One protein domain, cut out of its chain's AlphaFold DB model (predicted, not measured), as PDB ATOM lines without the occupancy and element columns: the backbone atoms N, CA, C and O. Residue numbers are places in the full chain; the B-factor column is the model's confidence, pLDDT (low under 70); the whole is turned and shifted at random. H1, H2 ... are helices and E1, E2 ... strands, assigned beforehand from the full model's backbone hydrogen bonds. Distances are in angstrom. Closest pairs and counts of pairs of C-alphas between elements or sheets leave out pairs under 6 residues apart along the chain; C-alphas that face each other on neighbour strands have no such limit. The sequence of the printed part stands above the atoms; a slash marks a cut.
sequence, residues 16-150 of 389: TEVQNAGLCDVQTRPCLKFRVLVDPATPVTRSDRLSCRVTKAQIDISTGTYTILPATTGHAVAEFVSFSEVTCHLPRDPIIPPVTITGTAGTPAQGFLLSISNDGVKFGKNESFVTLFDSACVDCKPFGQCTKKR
ATOM      1  N   THR A  16     254.137 254.864 283.795       95.12
ATOM      2  CA  THR A  16     253.424 254.210 282.688       95.12
ATOM      3  C   THR A  16     254.104 252.918 282.267       95.12
ATOM      4  O   THR A  16     253.432 251.919 282.020       95.12
ATOM      5  N   GLU A  17     255.436 252.912 282.224       94.44
ATOM      6  CA  GLU A  17     256.215 251.756 281.798       94.44
ATOM      7  C   GLU A  17     257.570 251.709 282.509       94.44
ATOM      8  O   GLU A  17     258.183 252.727 282.834       94.44
ATOM      9  N   VAL A  18     258.065 250.493 282.728       93.94
ATOM     10  CA  VAL A  18     259.422 250.246 283.212       93.94
ATOM     11  C   VAL A  18     260.173 249.434 282.167       93.94
ATOM     12  O   VAL A  18     259.615 248.506 281.578       93.94
ATOM     13  N   GLN A  19     261.454 249.755 281.972       91.25
ATOM     14  CA  GLN A  19     262.353 249.032 281.077       91.25
ATOM     15  C   GLN A  19     262.188 247.510 281.196       91.25
ATOM     16  O   GLN A  19     262.187 246.961 282.301       91.25
ATOM     17  N   ASN A  20     262.107 246.834 280.046       91.31
ATOM     18  CA  ASN A  20     261.975 245.378 279.938       91.31
ATOM     19  C   ASN A  20     260.778 244.814 280.728       91.31
ATOM     20  O   ASN A  20     260.887 243.748 281.331       91.31
ATOM     21  N   ALA A  21     259.655 245.543 280.773       93.50
ATOM     22  CA  ALA A  21     258.467 245.179 281.553       93.50
ATOM     23  C   ALA A  21     258.767 244.930 283.049       93.50
ATOM     24  O   ALA A  21     258.129 244.100 283.698       93.50
ATOM     25  N   GLY A  22     259.777 245.625 283.585       93.00
ATOM     26  CA  GLY A  22     260.225 245.491 284.968       93.00
ATOM     27  C   GLY A  22     261.115 244.277 285.244       93.00
ATOM     28  O   GLY A  22     261.472 244.058 286.395       93.00
ATOM     29  N   LEU A  23     261.511 243.497 284.235       94.88
ATOM     30  CA  LEU A  23     262.369 242.322 284.409       94.88
ATOM     31  C   LEU A  23     263.859 242.672 284.327       94.88
ATOM     32  O   LEU A  23     264.310 243.412 283.445       94.88
ATOM     33  N   CYS A  24     264.655 242.092 285.224       93.62
ATOM     34  CA  CYS A  24     266.105 242.179 285.167       93.62
ATOM     35  C   CYS A  24     266.788 240.883 285.588       93.62
ATOM     36  O   CYS A  24     266.652 240.434 286.723       93.62
ATOM     37  N   ASP A  25     267.562 240.341 284.657       92.19
ATOM     38  CA  ASP A  25     268.367 239.149 284.852       92.19
ATOM     39  C   ASP A  25     269.792 239.520 285.284       92.19
ATOM     40  O   ASP A  25     270.514 240.202 284.541       92.19
ATOM     41  N   VAL A  26     270.199 239.058 286.469       88.88
ATOM     42  CA  VAL A  26     271.519 239.356 287.042       88.88
ATOM     43  C   VAL A  26     272.680 238.714 286.287       88.88
ATOM     44  O   VAL A  26     273.802 239.209 286.390       88.88
ATOM     45  N   GLN A  27     272.421 237.676 285.485       85.44
ATOM     46  CA  GLN A  27     273.434 237.058 284.623       85.44
ATOM     47  C   GLN A  27     273.804 237.964 283.439       85.44
ATOM     48  O   GLN A  27     274.914 237.901 282.913       85.44
ATOM     49  N   THR A  28     272.891 238.853 283.035       88.50
ATOM     50  CA  THR A  28     273.092 239.753 281.884       88.50
ATOM     51  C   THR A  28     273.584 241.139 282.282       88.50
ATOM     52  O   THR A  28     274.314 241.778 281.521       88.50
ATOM     53  N   ARG A  29     273.179 241.646 283.456       87.50
ATOM     54  CA  ARG A  29     273.577 242.969 283.961       87.50
ATOM     55  C   ARG A  29     273.406 243.078 285.483       87.50
ATOM     56  O   ARG A  29     272.555 242.405 286.040       87.50
ATOM     57  N   PRO A  30     274.069 244.029 286.170       85.69
ATOM     58  CA  PRO A  30     274.026 244.135 287.640       85.69
ATOM     59  C   PRO A  30     272.665 244.468 288.284       85.69
ATOM     60  O   PRO A  30     272.579 244.534 289.504       85.69
ATOM     61  N   CYS A  31     271.627 244.780 287.501       90.12
ATOM     62  CA  CYS A  31     270.284 245.136 287.984       90.12
ATOM     63  C   CYS A  31     270.182 246.276 289.018       90.12
ATOM     64  O   CYS A  31     269.191 246.387 289.732       90.12
ATOM     65  N   LEU A  32     271.164 247.180 289.062       88.56
ATOM     66  CA  LEU A  32     271.181 248.301 290.014       88.56
ATOM     67  C   LEU A  32     270.406 249.539 289.538       88.56
ATOM     68  O   LEU A  32     270.124 250.428 290.335       88.56
ATOM     69  N   LYS A  33     270.093 249.625 288.240       91.12
ATOM     70  CA  LYS A  33     269.453 250.791 287.615       91.12
ATOM     71  C   LYS A  33     268.295 250.369 286.717       91.12
ATOM     72  O   LYS A  33     268.461 249.494 285.857       91.12
ATOM     73  N   PHE A  34     267.157 251.035 286.882       93.19
ATOM     74  CA  PHE A  34     265.965 250.840 286.060       93.19
ATOM     75  C   PHE A  34     265.518 252.156 285.451       93.19
ATOM     76  O   PHE A  34     265.282 253.127 286.166       93.19
ATOM     77  N   ARG A  35     265.390 252.160 284.125       95.06
ATOM     78  CA  ARG A  35     264.821 253.270 283.365       95.06
ATOM     79  C   ARG A  35     263.295 253.177 283.424       95.06
ATOM     80  O   ARG A  35     262.735 252.108 283.173       95.06
ATOM     81  N   VAL A  36     262.645 254.276 283.788       96.44
ATOM     82  CA  VAL A  36     261.203 254.359 284.038       96.44
ATOM     83  C   VAL A  36     260.609 255.486 283.202       96.44
ATOM     84  O   VAL A  36     261.109 256.612 283.231       96.44
ATOM     85  N   LEU A  37     259.544 255.172 282.470       96.31
ATOM     86  CA  LEU A  37     258.738 256.121 281.713       96.31
ATOM     87  C   LEU A  37     257.546 256.562 282.563       96.31
ATOM     88  O   LEU A  37     256.899 255.746 283.226       96.31
ATOM     89  N   VAL A  38     257.265 257.863 282.548       95.56
ATOM     90  CA  VAL A  38     256.142 258.455 283.286       95.56
ATOM     91  C   VAL A  38     255.093 259.015 282.341       95.56
ATOM     92  O   VAL A  38     255.379 259.303 281.177       95.56
ATOM     93  N   ASP A  39     253.874 259.182 282.843       94.75
ATOM     94  CA  ASP A  39     252.800 259.848 282.112       94.75
ATOM     95  C   ASP A  39     253.212 261.300 281.789       94.75
ATOM     96  O   ASP A  39     253.542 262.059 282.711       94.75
ATOM     97  N   PRO A  40     253.186 261.725 280.511       91.12
ATOM     98  CA  PRO A  40     253.457 263.109 280.126       91.12
ATOM     99  C   PRO A  40     252.574 264.153 280.832       91.12
ATOM    100  O   PRO A  40     252.981 265.310 280.937       91.12
ATOM    101  N   ALA A  41     251.386 263.777 281.323       91.88
ATOM    102  CA  ALA A  41     250.509 264.642 282.114       91.88
ATOM    103  C   ALA A  41     251.026 264.891 283.544       91.88
ATOM    104  O   ALA A  41     250.650 265.881 284.176       91.88
ATOM    105  N   THR A  42     251.917 264.032 284.047       93.56
ATOM    106  CA  THR A  42     252.589 264.166 285.348       93.56
ATOM    107  C   THR A  42     254.115 264.116 285.173       93.56
ATOM    108  O   THR A  42     254.752 263.130 285.555       93.56
ATOM    109  N   PRO A  43     254.734 265.144 284.564       93.62
ATOM    110  CA  PRO A  43     256.132 265.061 284.166       93.62
ATOM    111  C   PRO A  43     257.104 265.077 285.353       93.62
ATOM    112  O   PRO A  43     256.846 265.637 286.424       93.62
ATOM    113  N   VAL A  44     258.275 264.483 285.137       94.00
ATOM    114  CA  VAL A  44     259.404 264.523 286.070       94.00
ATOM    115  C   VAL A  44     260.041 265.909 286.045       94.00
ATOM    116  O   VAL A  44     260.239 266.499 284.986       94.00
ATOM    117  N   THR A  45     260.424 266.420 287.210       91.00
ATOM    118  CA  THR A  45     261.140 267.693 287.345       91.00
ATOM    119  C   THR A  45     262.599 267.442 287.703       91.00
ATOM    120  O   THR A  45     262.901 266.638 288.582       91.00
ATOM    121  N   ARG A  46     263.528 268.162 287.061       90.81
ATOM    122  CA  ARG A  46     264.938 268.140 287.468       90.81
ATOM    123  C   ARG A  46     265.086 268.868 288.805       90.81
ATOM    124  O   ARG A  46     264.899 270.078 288.870       90.81
ATOM    125  N   SER A  47     265.421 268.123 289.850       89.50
ATOM    126  CA  SER A  47     265.528 268.606 291.228       89.50
ATOM    127  C   SER A  47     266.485 267.707 292.010       89.50
ATOM    128  O   SER A  47     266.595 266.522 291.709       89.50
ATOM    129  N   ASP A  48     267.147 268.248 293.028       90.44
ATOM    130  CA  ASP A  48     267.925 267.483 294.013       90.44
ATOM    131  C   ASP A  48     267.036 266.635 294.939       90.44
ATOM    132  O   ASP A  48     267.496 265.668 295.541       90.44
ATOM    133  N   ARG A  49     265.746 266.976 295.015       92.94
ATOM    134  CA  ARG A  49     264.718 266.230 295.753       92.94
ATOM    135  C   ARG A  49     264.026 265.140 294.934       92.94
ATOM    136  O   ARG A  49     263.224 264.387 295.490       92.94
ATOM    137  N   LEU A  50     264.336 265.036 293.639       95.00
ATOM    138  CA  LEU A  50     263.846 263.948 292.799       95.00
ATOM    139  C   LEU A  50     264.325 262.614 293.385       95.00
ATOM    140  O   LEU A  50     265.523 262.385 293.546       95.00
ATOM    141  N   SER A  51     263.389 261.735 293.717       95.94
ATOM    142  CA  SER A  51     263.696 260.448 294.345       95.94
ATOM    143  C   SER A  51     262.704 259.372 293.929       95.94
ATOM    144  O   SER A  51     261.585 259.659 293.496       95.94
ATOM    145  N   CYS A  52     263.122 258.115 294.065       96.19
ATOM    146  CA  CYS A  52     262.233 256.971 293.916       96.19
ATOM    147  C   CYS A  52     261.956 256.378 295.296       96.19
ATOM    148  O   CYS A  52     262.861 256.279 296.120       96.19
ATOM    149  N   ARG A  53     260.724 255.957 295.561       96.12
ATOM    150  CA  ARG A  53     260.410 255.124 296.721       96.12
ATOM    151  C   ARG A  53     260.447 253.676 296.282       96.12
ATOM    152  O   ARG A  53     259.858 253.325 295.261       96.12
ATOM    153  N   VAL A  54     261.159 252.869 297.058       95.31
ATOM    154  CA  VAL A  54     261.386 251.456 296.778       95.31
ATOM    155  C   VAL A  54     260.961 250.643 297.987       95.31
ATOM    156  O   VAL A  54     261.425 250.904 299.096       95.31
ATOM    157  N   THR A  55     260.113 249.642 297.767       94.88
ATOM    158  CA  THR A  55     259.674 248.705 298.810       94.88
ATOM    159  C   THR A  55     259.951 247.283 298.360       94.88
ATOM    160  O   THR A  55     259.533 246.883 297.276       94.88
ATOM    161  N   LYS A  56     260.654 246.503 299.181       93.69
ATOM    162  CA  LYS A  56     261.007 245.117 298.867       93.69
ATOM    163  C   LYS A  56     259.761 244.229 298.861       93.69
ATOM    164  O   LYS A  56     258.891 244.356 299.722       93.69
ATOM    165  N   ALA A  57     259.698 243.298 297.917       94.06
ATOM    166  CA  ALA A  57     258.680 242.258 297.834       94.06
ATOM    167  C   ALA A  57     259.355 240.888 297.707       94.06
ATOM    168  O   ALA A  57     259.974 240.583 296.688       94.06
ATOM    169  N   GLN A  58     259.287 240.073 298.756       92.62
ATOM    170  CA  GLN A  58     259.888 238.743 298.773       92.62
ATOM    171  C   GLN A  58     259.113 237.815 297.839       92.62
ATOM    172  O   GLN A  58     257.912 237.629 298.020       92.62
ATOM    173  N   ILE A  59     259.801 237.253 296.846       94.00
ATOM    174  CA  ILE A  59     259.215 236.333 295.871       94.00
ATOM    175  C   ILE A  59     259.371 234.904 296.384       94.00
ATOM    176  O   ILE A  59     260.467 234.482 296.756       94.00
ATOM    177  N   ASP A  60     258.275 234.157 296.377       92.56
ATOM    178  CA  ASP A  60     258.252 232.726 296.629       92.56
ATOM    179  C   ASP A  60     258.157 231.980 295.294       92.56
ATOM    180  O   ASP A  60     257.098 231.867 294.676       92.56
ATOM    181  N   ILE A  61     259.294 231.445 294.856       92.56
ATOM    182  CA  ILE A  61     259.425 230.724 293.585       92.56
ATOM    183  C   ILE A  61     258.747 229.345 293.579       92.56
ATOM    184  O   ILE A  61     258.660 228.717 292.522       92.56
ATOM    185  N   SER A  62     258.304 228.849 294.741       89.06
ATOM    186  CA  SER A  62     257.585 227.577 294.852       89.06
ATOM    187  C   SER A  62     256.099 227.744 294.539       89.06
ATOM    188  O   SER A  62     255.500 226.893 293.884       89.06
ATOM    189  N   THR A  63     255.522 228.874 294.953       90.31
ATOM    190  CA  THR A  63     254.118 229.226 294.714       90.31
ATOM    191  C   THR A  63     253.938 230.169 293.524       90.31
ATOM    192  O   THR A  63     252.828 230.298 293.013       90.31
ATOM    193  N   GLY A  64     255.009 230.830 293.069       88.12
ATOM    194  CA  GLY A  64     254.952 231.875 292.045       88.12
ATOM    195  C   GLY A  64     254.297 233.165 292.539       88.12
ATOM    196  O   GLY A  64     253.808 233.953 291.728       88.12
ATOM    197  N   THR A  65     254.248 233.363 293.859       92.75
ATOM    198  CA  THR A  65     253.628 234.526 294.503       92.75
ATOM    199  C   THR A  65     254.678 235.409 295.170       92.75
ATOM    200  O   THR A  65     255.852 235.053 295.258       92.75
ATOM    201  N   TYR A  66     254.273 236.592 295.633       94.06
ATOM    202  CA  TYR A  66     255.151 237.482 296.383       94.06
ATOM    203  C   TYR A  66     254.449 238.081 297.599       94.06
ATOM    204  O   TYR A  66     253.235 238.278 297.611       94.06
ATOM    205  N   THR A  67     255.243 238.422 298.610       95.25
ATOM    206  CA  THR A  67     254.804 239.150 299.804       95.25
ATOM    207  C   THR A  67     255.510 240.496 299.864       95.25
ATOM    208  O   THR A  67     256.739 240.564 299.853       95.25
ATOM    209  N   ILE A  68     254.745 241.583 299.932       95.56
ATOM    210  CA  ILE A  68     255.296 242.931 300.116       95.56
ATOM    211  C   ILE A  68     255.830 243.046 301.546       95.56
ATOM    212  O   ILE A  68     255.183 242.586 302.484       95.56
ATOM    213  N   LEU A  69     256.989 243.683 301.718       94.62
ATOM    214  CA  LEU A  69     257.628 243.916 303.012       94.62
ATOM    215  C   LEU A  69     257.646 245.424 303.328       94.62
ATOM    216  O   LEU A  69     258.671 246.077 303.117       94.62
ATOM    217  N   PRO A  70     256.559 246.017 303.863       94.56
ATOM    218  CA  PRO A  70     256.445 247.471 304.030       94.56
ATOM    219  C   PRO A  70     257.536 248.087 304.911       94.56
ATOM    220  O   PRO A  70     257.935 249.226 304.686       94.56
ATOM    221  N   ALA A  71     258.069 247.326 305.874       94.25
ATOM    222  CA  ALA A  71     259.154 247.762 306.757       94.25
ATOM    223  C   ALA A  71     260.473 248.067 306.018       94.25
ATOM    224  O   ALA A  71     261.358 248.698 306.582       94.25
ATOM    225  N   THR A  72     260.606 247.629 304.764       91.81
ATOM    226  CA  THR A  72     261.780 247.877 303.913       91.81
ATOM    227  C   THR A  72     261.630 249.104 303.012       91.81
ATOM    228  O   THR A  72     262.514 249.378 302.204       91.81
ATOM    229  N   THR A  73     260.506 249.821 303.114       94.12
ATOM    230  CA  THR A  73     260.241 251.008 302.295       94.12
ATOM    231  C   THR A  73     261.306 252.065 302.556       94.12
ATOM    232  O   THR A  73     261.497 252.496 303.694       94.12
ATOM    233  N   GLY A  74     261.972 252.515 301.500       92.38
ATOM    234  CA  GLY A  74     263.027 253.516 301.587       92.38
ATOM    235  C   GLY A  74     263.085 254.416 300.362       92.38
ATOM    236  O   GLY A  74     262.426 254.172 299.348       92.38
ATOM    237  N   HIS A  75     263.880 255.478 300.472       93.31
ATOM    238  CA  HIS A  75     264.158 256.377 299.358       93.31
ATOM    239  C   HIS A  75     265.409 255.904 298.616       93.31
ATOM    240  O   HIS A  75     266.442 255.610 299.216       93.31
ATOM    241  N   ALA A  76     265.302 255.866 297.299       91.94
ATOM    242  CA  ALA A  76     266.351 255.559 296.353       91.94
ATOM    243  C   ALA A  76     266.733 256.803 295.552       91.94
ATOM    244  O   ALA A  76     265.901 257.671 295.267       91.94
ATOM    245  N   VAL A  77     267.997 256.837 295.134       93.94
ATOM    246  CA  VAL A  77     268.499 257.862 294.218       93.94
ATOM    247  C   VAL A  77     267.755 257.756 292.887       93.94
ATOM    248  O   VAL A  77     267.585 256.662 292.344       93.94
ATOM    249  N   ALA A  78     267.334 258.906 292.369       95.81
ATOM    250  CA  ALA A  78     266.711 259.039 291.066       95.81
ATOM    251  C   ALA A  78     267.548 259.973 290.183       95.81
ATOM    252  O   ALA A  78     267.866 261.097 290.566       95.81
ATOM    253  N   GLU A  79     267.909 259.507 288.991       96.06
ATOM    254  CA  GLU A  79     268.636 260.280 287.988       96.06
ATOM    255  C   GLU A  79     267.637 260.833 286.962       96.06
ATOM    256  O   GLU A  79     266.953 260.079 286.265       96.06
ATOM    257  N   PHE A  80     267.549 262.160 286.864       96.06
ATOM    258  CA  PHE A  80     266.742 262.826 285.842       96.06
ATOM    259  C   PHE A  80     267.289 262.514 284.444       96.06
ATOM    260  O   PHE A  80     268.449 262.824 284.163       96.06
ATOM    261  N   VAL A  81     266.444 261.989 283.550       95.75
ATOM    262  CA  VAL A  81     266.805 261.781 282.138       95.75
ATOM    263  C   VAL A  81     266.071 262.779 281.246       95.75
ATOM    264  O   VAL A  81     266.705 263.539 280.513       95.75
ATOM    265  N   SER A  82     264.744 262.832 281.345       94.69
ATOM    266  CA  SER A  82     263.902 263.801 280.641       94.69
ATOM    267  C   SER A  82     262.611 264.074 281.422       94.69
ATOM    268  O   SER A  82     262.370 263.487 282.472       94.69
ATOM    269  N   PHE A  83     261.745 264.953 280.918       92.88
ATOM    270  CA  PHE A  83     260.455 265.227 281.562       92.88
ATOM    271  C   PHE A  83     259.500 264.023 281.560       92.88
ATOM    272  O   PHE A  83     258.592 263.973 282.381       92.88
ATOM    273  N   SER A  84     259.704 263.046 280.676       94.31
ATOM    274  CA  SER A  84     258.913 261.812 280.616       94.31
ATOM    275  C   SER A  84     259.685 260.594 281.126       94.31
ATOM    276  O   SER A  84     259.241 259.465 280.925       94.31
ATOM    277  N   GLU A  85     260.861 260.788 281.737       95.69
ATOM    278  CA  GLU A  85     261.760 259.678 282.023       95.69
ATOM    279  C   GLU A  85     262.733 259.920 283.186       95.69
ATOM    280  O   GLU A  85     263.424 260.940 283.264       95.69
ATOM    281  N   VAL A  86     262.863 258.912 284.047       96.31
ATOM    282  CA  VAL A  86     263.784 258.899 285.186       96.31
ATOM    283  C   VAL A  86     264.466 257.541 285.313       96.31
ATOM    284  O   VAL A  86     263.903 256.510 284.952       96.31
ATOM    285  N   THR A  87     265.685 257.515 285.844       96.94
ATOM    286  CA  THR A  87     266.360 256.267 286.219       96.94
ATOM    287  C   THR A  87     266.364 256.109 287.736       96.94
ATOM    288  O   THR A  87     266.937 256.936 288.439       96.94
ATOM    289  N   CYS A  88     265.754 255.044 288.255       95.62
ATOM    290  CA  CYS A  88     265.758 254.715 289.685       95.62
ATOM    291  C   CYS A  88     266.913 253.765 290.028       95.62
ATOM    292  O   CYS A  88     267.144 252.774 289.327       95.62
ATOM    293  N   HIS A  89     267.621 254.046 291.123       92.69
ATOM    294  CA  HIS A  89     268.699 253.200 291.635       92.69
ATOM    295  C   HIS A  89     268.166 252.265 292.709       92.69
ATOM    296  O   HIS A  89     267.766 252.715 293.778       92.69
ATOM    297  N   LEU A  90     268.180 250.962 292.462       88.56
ATOM    298  CA  LEU A  90     267.736 250.021 293.482       88.56
ATOM    299  C   LEU A  90     268.793 249.850 294.580       88.56
ATOM    300  O   LEU A  90     269.993 249.993 294.310       88.56
ATOM    301  N   PRO A  91     268.370 249.519 295.816       79.75
ATOM    302  CA  PRO A  91     269.288 249.080 296.855       79.75
ATOM    303  C   PRO A  91     270.166 247.944 296.330       79.75
ATOM    304  O   PRO A  91     269.700 247.086 295.581       79.75
ATOM    305  N   ARG A  92     271.427 247.888 296.766       68.31
ATOM    306  CA  ARG A  92     272.335 246.776 296.443       68.31
ATOM    307  C   ARG A  92     271.954 245.472 297.153       68.31
ATOM    308  O   ARG A  92     272.828 244.636 297.292       68.31
ATOM    309  N   ASP A  93     270.718 245.314 297.627       62.97
ATOM    310  CA  ASP A  93     270.195 244.089 298.243       62.97
ATOM    311  C   ASP A  93     270.220 242.975 297.186       62.97
ATOM    312  O   ASP A  93     269.314 242.924 296.348       62.97
ATOM    313  N   PRO A  94     271.260 242.126 297.129       59.66
ATOM    314  CA  PRO A  94     271.556 241.442 295.890       59.66
ATOM    315  C   PRO A  94     270.861 240.088 295.836       59.66
ATOM    316  O   PRO A  94     270.841 239.323 296.799       59.66
ATOM    317  N   ILE A  95     270.409 239.755 294.635       68.25
ATOM    318  CA  ILE A  95     270.545 238.396 294.119       68.25
ATOM    319  C   ILE A  95     272.043 238.236 293.863       68.25
ATOM    320  O   ILE A  95     272.584 238.792 292.907       68.25
ATOM    321  N   ILE A  96     272.738 237.637 294.829       65.69
ATOM    322  CA  ILE A  96     274.197 237.526 294.812       65.69
ATOM    323  C   ILE A  96     274.568 236.430 293.809       65.69
ATOM    324  O   ILE A  96     274.119 235.298 293.989       65.69
ATOM    325  N   PRO A  97     275.389 236.713 292.783       63.06
ATOM    326  CA  PRO A  97     275.895 235.662 291.920       63.06
ATOM    327  C   PRO A  97     276.849 234.755 292.715       63.06
ATOM    328  O   PRO A  97     277.580 235.231 293.589       63.06
ATOM    329  N   PRO A  98     276.919 233.459 292.392       59.97
ATOM    330  CA  PRO A  98     277.628 232.458 293.196       59.97
ATOM    331  C   PRO A  98     279.149 232.684 293.352       59.97
ATOM    332  O   PRO A  98     279.806 232.029 294.157       59.97
ATOM    333  N   VAL A  99     279.727 233.645 292.626       62.19
ATOM    334  CA  VAL A  99     281.162 233.979 292.631       62.19
ATOM    335  C   VAL A  99     281.630 234.630 293.944       62.19
ATOM    336  O   VAL A  99     282.799 234.509 294.308       62.19
ATOM    337  N   THR A 100     280.747 235.308 294.680       59.25
ATOM    338  CA  THR A 100     281.080 235.983 295.946       59.25
ATOM    339  C   THR A 100     280.560 235.169 297.125       59.25
ATOM    340  O   THR A 100     279.464 235.409 297.617       59.25
ATOM    341  N   ILE A 101     281.327 234.178 297.577       61.09
ATOM    342  CA  ILE A 101     280.948 233.318 298.708       61.09
ATOM    343  C   ILE A 101     281.048 234.130 300.004       61.09
ATOM    344  O   ILE A 101     282.101 234.205 300.630       61.09
ATOM    345  N   THR A 102     279.954 234.772 300.402       62.16
ATOM    346  CA  THR A 102     279.883 235.622 301.603       62.16
ATOM    347  C   THR A 102     279.355 234.881 302.835       62.16
ATOM    348  O   THR A 102     279.137 235.497 303.874       62.16
ATOM    349  N   GLY A 103     279.111 233.568 302.741       65.75
ATOM    350  CA  GLY A 103     278.521 232.755 303.816       65.75
ATOM    351  C   GLY A 103     277.030 233.029 304.079       65.75
ATOM    352  O   GLY A 103     276.393 232.293 304.827       65.75
ATOM    353  N   THR A 104     276.451 234.047 303.441       75.50
ATOM    354  CA  THR A 104     275.019 234.361 303.475       75.50
ATOM    355  C   THR A 104     274.272 233.567 302.407       75.50
ATOM    356  O   THR A 104     274.763 233.437 301.283       75.50
ATOM    357  N   ALA A 105     273.084 233.059 302.740       80.94
ATOM    358  CA  ALA A 105     272.205 232.425 301.761       80.94
ATOM    359  C   ALA A 105     271.845 233.414 300.640       80.94
ATOM    360  O   ALA A 105     271.594 234.593 300.901       80.94
ATOM    361  N   GLY A 106     271.853 232.930 299.399       82.31
ATOM    362  CA  GLY A 106     271.427 233.694 298.231       82.31
ATOM    363  C   GLY A 106     269.906 233.854 298.175       82.31
ATOM    364  O   GLY A 106     269.161 233.341 299.013       82.31
ATOM    365  N   THR A 107     269.417 234.577 297.173       88.69
ATOM    366  CA  THR A 107     267.983 234.684 296.873       88.69
ATOM    367  C   THR A 107     267.817 234.662 295.353       88.69
ATOM    368  O   THR A 107     268.347 235.562 294.714       88.69
ATOM    369  N   PRO A 108     267.113 233.683 294.754       91.88
ATOM    370  CA  PRO A 108     267.093 233.492 293.296       91.88
ATOM    371  C   PRO A 108     266.213 234.502 292.541       91.88
ATOM    372  O   PRO A 108     266.401 234.717 291.346       91.88
ATOM    373  N   ALA A 109     265.245 235.119 293.224       93.69
ATOM    374  CA  ALA A 109     264.387 236.166 292.681       93.69
ATOM    375  C   ALA A 109     263.955 237.138 293.785       93.69
ATOM    376  O   ALA A 109     263.643 236.725 294.902       93.69
ATOM    377  N   GLN A 110     263.908 238.429 293.471       93.00
ATOM    378  CA  GLN A 110     263.565 239.492 294.411       93.00
ATOM    379  C   GLN A 110     262.752 240.575 293.700       93.00
ATOM    380  O   GLN A 110     263.157 241.091 292.662       93.00
ATOM    381  N   GLY A 111     261.604 240.934 294.271       93.62
ATOM    382  CA  GLY A 111     260.744 241.991 293.754       93.62
ATOM    383  C   GLY A 111     260.954 243.323 294.465       93.62
ATOM    384  O   GLY A 111     261.342 243.345 295.639       93.62
ATOM    385  N   PHE A 112     260.634 244.421 293.780       94.69
ATOM    386  CA  PHE A 112     260.498 245.750 294.374       94.69
ATOM    387  C   PHE A 112     259.313 246.511 293.773       94.69
ATOM    388  O   PHE A 112     259.064 246.445 292.571       94.69
ATOM    389  N   LEU A 113     258.611 247.268 294.610       95.38
ATOM    390  CA  LEU A 113     257.621 248.257 294.192       95.38
ATOM    391  C   LEU A 113     258.294 249.619 294.045       95.38
ATOM    392  O   LEU A 113     259.049 250.021 294.931       95.38
ATOM    393  N   LEU A 114     258.013 250.309 292.942       95.44
ATOM    394  CA  LEU A 114     258.576 251.608 292.592       95.44
ATOM    395  C   LEU A 114     257.493 252.670 292.474       95.44
ATOM    396  O   LEU A 114     256.485 252.461 291.810       95.44
ATOM    397  N   SER A 115     257.756 253.841 293.043       96.50
ATOM    398  CA  SER A 115     257.028 255.084 292.764       96.50
ATOM    399  C   SER A 115     258.005 256.259 292.737       96.50
ATOM    400  O   SER A 115     259.105 256.170 293.283       96.50
ATOM    401  N   ILE A 116     257.632 257.357 292.079       96.31
ATOM    402  CA  ILE A 116     258.516 258.511 291.855       96.31
ATOM    403  C   ILE A 116     257.969 259.728 292.599       96.31
ATOM    404  O   ILE A 116     256.754 259.907 292.704       96.31
ATOM    405  N   SER A 117     258.868 260.570 293.105       96.06
ATOM    406  CA  SER A 117     258.544 261.857 293.713       96.06
ATOM    407  C   SER A 117     259.443 262.961 293.171       96.06
ATOM    408  O   SER A 117     260.664 262.828 293.178       96.06
ATOM    409  N   ASN A 118     258.839 264.077 292.760       94.94
ATOM    410  CA  ASN A 118     259.562 265.286 292.357       94.94
ATOM    411  C   ASN A 118     260.059 266.119 293.560       94.94
ATOM    412  O   ASN A 118     261.018 266.881 293.420       94.94
ATOM    413  N   ASP A 119     259.410 266.007 294.726       92.56
ATOM    414  CA  ASP A 119     259.680 266.812 295.930       92.56
ATOM    415  C   ASP A 119     260.299 266.013 297.092       92.56
ATOM    416  O   ASP A 119     260.651 266.596 298.121       92.56
ATOM    417  N   GLY A 120     260.448 264.699 296.920       92.19
ATOM    418  CA  GLY A 120     260.971 263.766 297.910       92.19
ATOM    419  C   GLY A 120     259.990 263.413 299.026       92.19
ATOM    420  O   GLY A 120     260.388 262.764 299.989       92.19
ATOM    421  N   VAL A 121     258.729 263.842 298.930       91.62
ATOM    422  CA  VAL A 121     257.719 263.678 299.985       91.62
ATOM    423  C   VAL A 121     256.456 263.025 299.433       91.62
ATOM    424  O   VAL A 121     255.953 262.056 300.004       91.62
ATOM    425  N   LYS A 122     255.931 263.534 298.317       93.12
ATOM    426  CA  LYS A 122     254.731 263.021 297.657       93.12
ATOM    427  C   LYS A 122     255.132 262.114 296.508       93.12
ATOM    428  O   LYS A 122     255.772 262.551 295.556       93.12
ATOM    429  N   PHE A 123     254.733 260.856 296.602       94.75
ATOM    430  CA  PHE A 123     255.010 259.840 295.592       94.75
ATOM    431  C   PHE A 123     253.773 259.572 294.735       94.75
ATOM    432  O   PHE A 123     252.649 259.856 295.166       94.75
ATOM    433  N   GLY A 124     253.991 259.064 293.520       92.94
ATOM    434  CA  GLY A 124     252.925 258.585 292.639       92.94
ATOM    435  C   GLY A 124     252.048 257.539 293.333       92.94
ATOM    436  O   GLY A 124     252.505 256.816 294.224       92.94
ATOM    437  N   LYS A 125     250.770 257.492 292.960       90.44
ATOM    438  CA  LYS A 125     249.798 256.552 293.531       90.44
ATOM    439  C   LYS A 125     249.951 255.158 292.939       90.44
ATOM    440  O   LYS A 125     249.710 254.183 293.648       90.44
ATOM    441  N   ASN A 126     250.333 255.070 291.667       89.56
ATOM    442  CA  ASN A 126     250.542 253.802 290.992       89.56
ATOM    443  C   ASN A 126     251.978 253.335 291.207       89.56
ATOM    444  O   ASN A 126     252.940 253.981 290.787       89.56
ATOM    445  N   GLU A 127     252.111 252.181 291.851       93.88
ATOM    446  CA  GLU A 127     253.399 251.533 292.039       93.88
ATOM    447  C   GLU A 127     253.642 250.531 290.911       93.88
ATOM    448  O   GLU A 127     252.777 249.720 290.579       93.88
ATOM    449  N   SER A 128     254.828 250.584 290.311       94.94
ATOM    450  CA  SER A 128     255.255 249.599 289.318       94.94
ATOM    451  C   SER A 128     256.118 248.527 289.959       94.94
ATOM    452  O   SER A 128     256.966 248.822 290.799       94.94
ATOM    453  N   PHE A 129     255.915 247.279 289.550       94.69
ATOM    454  CA  PHE A 129     256.674 246.146 290.062       94.69
ATOM    455  C   PHE A 129     257.896 245.880 289.185       94.69
ATOM    456  O   PHE A 129     257.769 245.738 287.968       94.69
ATOM    457  N   VAL A 130     259.066 245.753 289.804       94.94
ATOM    458  CA  VAL A 130     260.280 245.256 289.151       94.94
ATOM    459  C   VAL A 130     260.722 243.946 289.780       94.94
ATOM    460  O   VAL A 130     260.689 243.785 290.997       94.94
ATOM    461  N   THR A 131     261.142 243.012 288.938       94.19
ATOM    462  CA  THR A 131     261.620 241.686 289.315       94.19
ATOM    463  C   THR A 131     263.086 241.572 288.942       94.19
ATOM    464  O   THR A 131     263.449 241.653 287.766       94.19
ATOM    465  N   LEU A 132     263.923 241.338 289.940       93.75
ATOM    466  CA  LEU A 132     265.288 240.880 289.752       93.75
ATOM    467  C   LEU A 132     265.267 239.361 289.862       93.75
ATOM    468  O   LEU A 132     264.554 238.821 290.710       93.75
ATOM    469  N   PHE A 133     266.025 238.672 289.020       93.38
ATOM    470  CA  PHE A 133     266.117 237.217 289.060       93.38
ATOM    471  C   PHE A 133     267.431 236.718 288.469       93.38
ATOM    472  O   PHE A 133     268.095 237.441 287.730       93.38
ATOM    473  N   ASP A 134     267.794 235.488 288.808       93.19
ATOM    474  CA  ASP A 134     268.915 234.773 288.205       93.19
ATOM    475  C   ASP A 134     268.390 233.745 287.197       93.19
ATOM    476  O   ASP A 134     267.821 232.710 287.563       93.19
ATOM    477  N   SER A 135     268.561 234.032 285.903       93.06
ATOM    478  CA  SER A 135     268.028 233.167 284.852       93.06
ATOM    479  C   SER A 135     268.642 231.768 284.822       93.06
ATOM    480  O   SER A 135     268.108 230.922 284.105       93.06
ATOM    481  N   ALA A 136     269.735 231.501 285.547       91.69
ATOM    482  CA  ALA A 136     270.345 230.174 285.585       91.69
ATOM    483  C   ALA A 136     269.396 229.125 286.185       91.69
ATOM    484  O   ALA A 136     269.382 227.990 285.723       91.69
ATOM    485  N   CYS A 137     268.549 229.489 287.163       93.12
ATOM    486  CA  CYS A 137     267.637 228.528 287.802       93.12
ATOM    487  C   CYS A 137     266.174 228.962 287.946       93.12
ATOM    488  O   CYS A 137     265.343 228.156 288.375       93.12
ATOM    489  N   VAL A 138     265.810 230.190 287.567       94.38
ATOM    490  CA  VAL A 138     264.413 230.651 287.608       94.38
ATOM    491  C   VAL A 138     263.963 231.284 286.295       94.38
ATOM    492  O   VAL A 138     264.725 231.953 285.601       94.38
ATOM    493  N   ASP A 139     262.691 231.071 285.965       95.00
ATOM    494  CA  ASP A 139     261.970 231.784 284.911       95.00
ATOM    495  C   ASP A 139     261.003 232.770 285.553       95.00
ATOM    496  O   ASP A 139     260.164 232.374 286.366       95.00
ATOM    497  N   CYS A 140     261.095 234.042 285.171       95.62
ATOM    498  CA  CYS A 140     260.255 235.103 285.710       95.62
ATOM    499  C   CYS A 140     259.460 235.813 284.613       95.62
ATOM    500  O   CYS A 140     259.980 236.160 283.553       95.62
ATOM    501  N   LYS A 141     258.189 236.074 284.911       94.75
ATOM    502  CA  LYS A 141     257.290 236.941 284.145       94.75
ATOM    503  C   LYS A 141     257.102 238.273 284.884       94.75
ATOM    504  O   LYS A 141     257.452 238.367 286.069       94.75
ATOM    505  N   PRO A 142     256.571 239.317 284.215       93.31
ATOM    506  CA  PRO A 142     256.266 240.585 284.874       93.31
ATOM    507  C   PRO A 142     255.403 240.392 286.130       93.31
ATOM    508  O   PRO A 142     254.662 239.413 286.237       93.31
ATOM    509  N   PHE A 143     255.488 241.338 287.068       91.31
ATOM    510  CA  PHE A 143     254.747 241.316 288.342       91.31
ATOM    511  C   PHE A 143     255.136 240.175 289.304       91.31
ATOM    512  O   PHE A 143     254.289 239.621 289.999       91.31
ATOM    513  N   GLY A 144     256.424 239.817 289.352       90.81
ATOM    514  CA  GLY A 144     256.968 238.920 290.381       90.81
ATOM    515  C   GLY A 144     256.586 237.444 290.248       90.81
ATOM    516  O   GLY A 144     256.824 236.673 291.173       90.81
ATOM    517  N   GLN A 145     256.012 237.037 289.115       94.62
ATOM    518  CA  GLN A 145     255.652 235.644 288.855       94.62
ATOM    519  C   GLN A 145     256.889 234.852 288.427       94.62
ATOM    520  O   GLN A 145     257.226 234.815 287.243       94.62
ATOM    521  N   CYS A 146     257.561 234.224 289.387       95.38
ATOM    522  CA  CYS A 146     258.776 233.451 289.156       95.38
ATOM    523  C   CYS A 146     258.596 231.980 289.523       95.38
ATOM    524  O   CYS A 146     258.011 231.666 290.556       95.38
ATOM    525  N   THR A 147     259.147 231.080 288.717       95.06
ATOM    526  CA  THR A 147     259.119 229.633 288.963       95.06
ATOM    527  C   THR A 147     260.488 229.017 288.729       95.06
ATOM    528  O   THR A 147     261.202 229.422 287.810       95.06
ATOM    529  N   LYS A 148     260.848 228.011 289.531       93.56
ATOM    530  CA  LYS A 148     262.104 227.270 289.357       93.56
ATOM    531  C   LYS A 148     262.131 226.514 288.017       93.56
ATOM    532  O   LYS A 148     261.179 225.806 287.684       93.56
ATOM    533  N   LYS A 149     263.242 226.620 287.286       94.25
ATOM    534  CA  LYS A 149     263.539 225.832 286.083       94.25
ATOM    535  C   LYS A 149     263.812 224.374 286.446       94.25
ATOM    536  O   LYS A 149     264.512 224.084 287.415       94.25
ATOM    537  N   ARG A 150     263.303 223.442 285.640       93.00
ATOM    538  CA  ARG A 150     263.672 222.020 285.757       93.00
ATOM    539  C   ARG A 150     265.116 221.816 285.314       93.00
ATOM    540  O   ARG A 150     265.561 222.506 284.404       93.00
TER     541      ARG A 150
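AT A GLANCE: This is residues 16 to 150 of the 389 residues of the protein "protein crumbs homolog 1-like" of Lingula unguis (UniProt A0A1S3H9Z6). One strongly twisted sheet of nine strands folds round on itself into two walls, E1, E3 and E7 in one and E4, E8 and E9 in the other; E6 joins them along one side, H1 and E2 bridge from E1 to E9 on the other, and the hairpin E10 and E11 packs on one end. Printed are 135 residues, under half in named elements, in the order E1 H1 E2 E3 E4 E5 E6 E7 E8 E9 E10 E11. The class is mostly strand, and the large sheet is branched and mixed. The whole is compact, with a radius of gyration of the C-alphas of 15.0 A, and elongated, spanning 45 by 28 by 27 A.

HOW THE PARTS SIT: E4, residues 51 to 60, has E5, residues 65 to 68, and E6, residues 74 to 82, on one side and E8, residues 109 to 117, on the other side, each antiparallel to it. Within hydrogen-bond range are N 58 and O 67 at 2.8 A, N 76 and O 52 at 2.7 A, and N 53 and O 115 at 2.8 A. E6 and E7, residues 85 to 89, are a hairpin, with N 79 and O 87 at 2.8 A. E3, residues 33 to 38, is antiparallel to E7, with N 36 and O 86 at 2.8 A, and to E1, residues 16 to 18, with N 37 and O 17 at 2.8 A. E8 and E9, residues 128 to 133, are a hairpin, with N 114 and O 128 at 2.8 A. E2, residues 23 to 25, is parallel to E9, with N 24 and O 131 at 2.8 A. H1, residues 19 to 22, too short for an O i to N i+4 pair, is on the sheet at a height of 7.1 A; the closest C-alphas of H1 and E9, Gly 22 and Val 130, are 4.2 A apart. E10, residues 138 to 141, and E11, residues 145 to 148, are a hairpin, with N 141 and O 145 at 2.8 A; this sheet and the large one form a sandwich, two sheets face to face, 8.7 A centre to centre where they face each other.

IN THESE COORDINATES: E1 begins at C-alpha 16 (253.424, 254.210, 282.688). E4 is 28.3 A long, E8 26.4 A, E6 23.4 A, E9 16.5 A and E3 16.0 A. E11 ends at C-alpha 148 (262.104, 227.270, 289.357).

THE WHOLE: The C-alphas farthest apart, those of Ala 41 and Gly 103, are 47.7 A apart. The printed part has no cut. The links E3 to E4 and E7 to E8 are long. Residues 92 to 103 have pLDDT under 70.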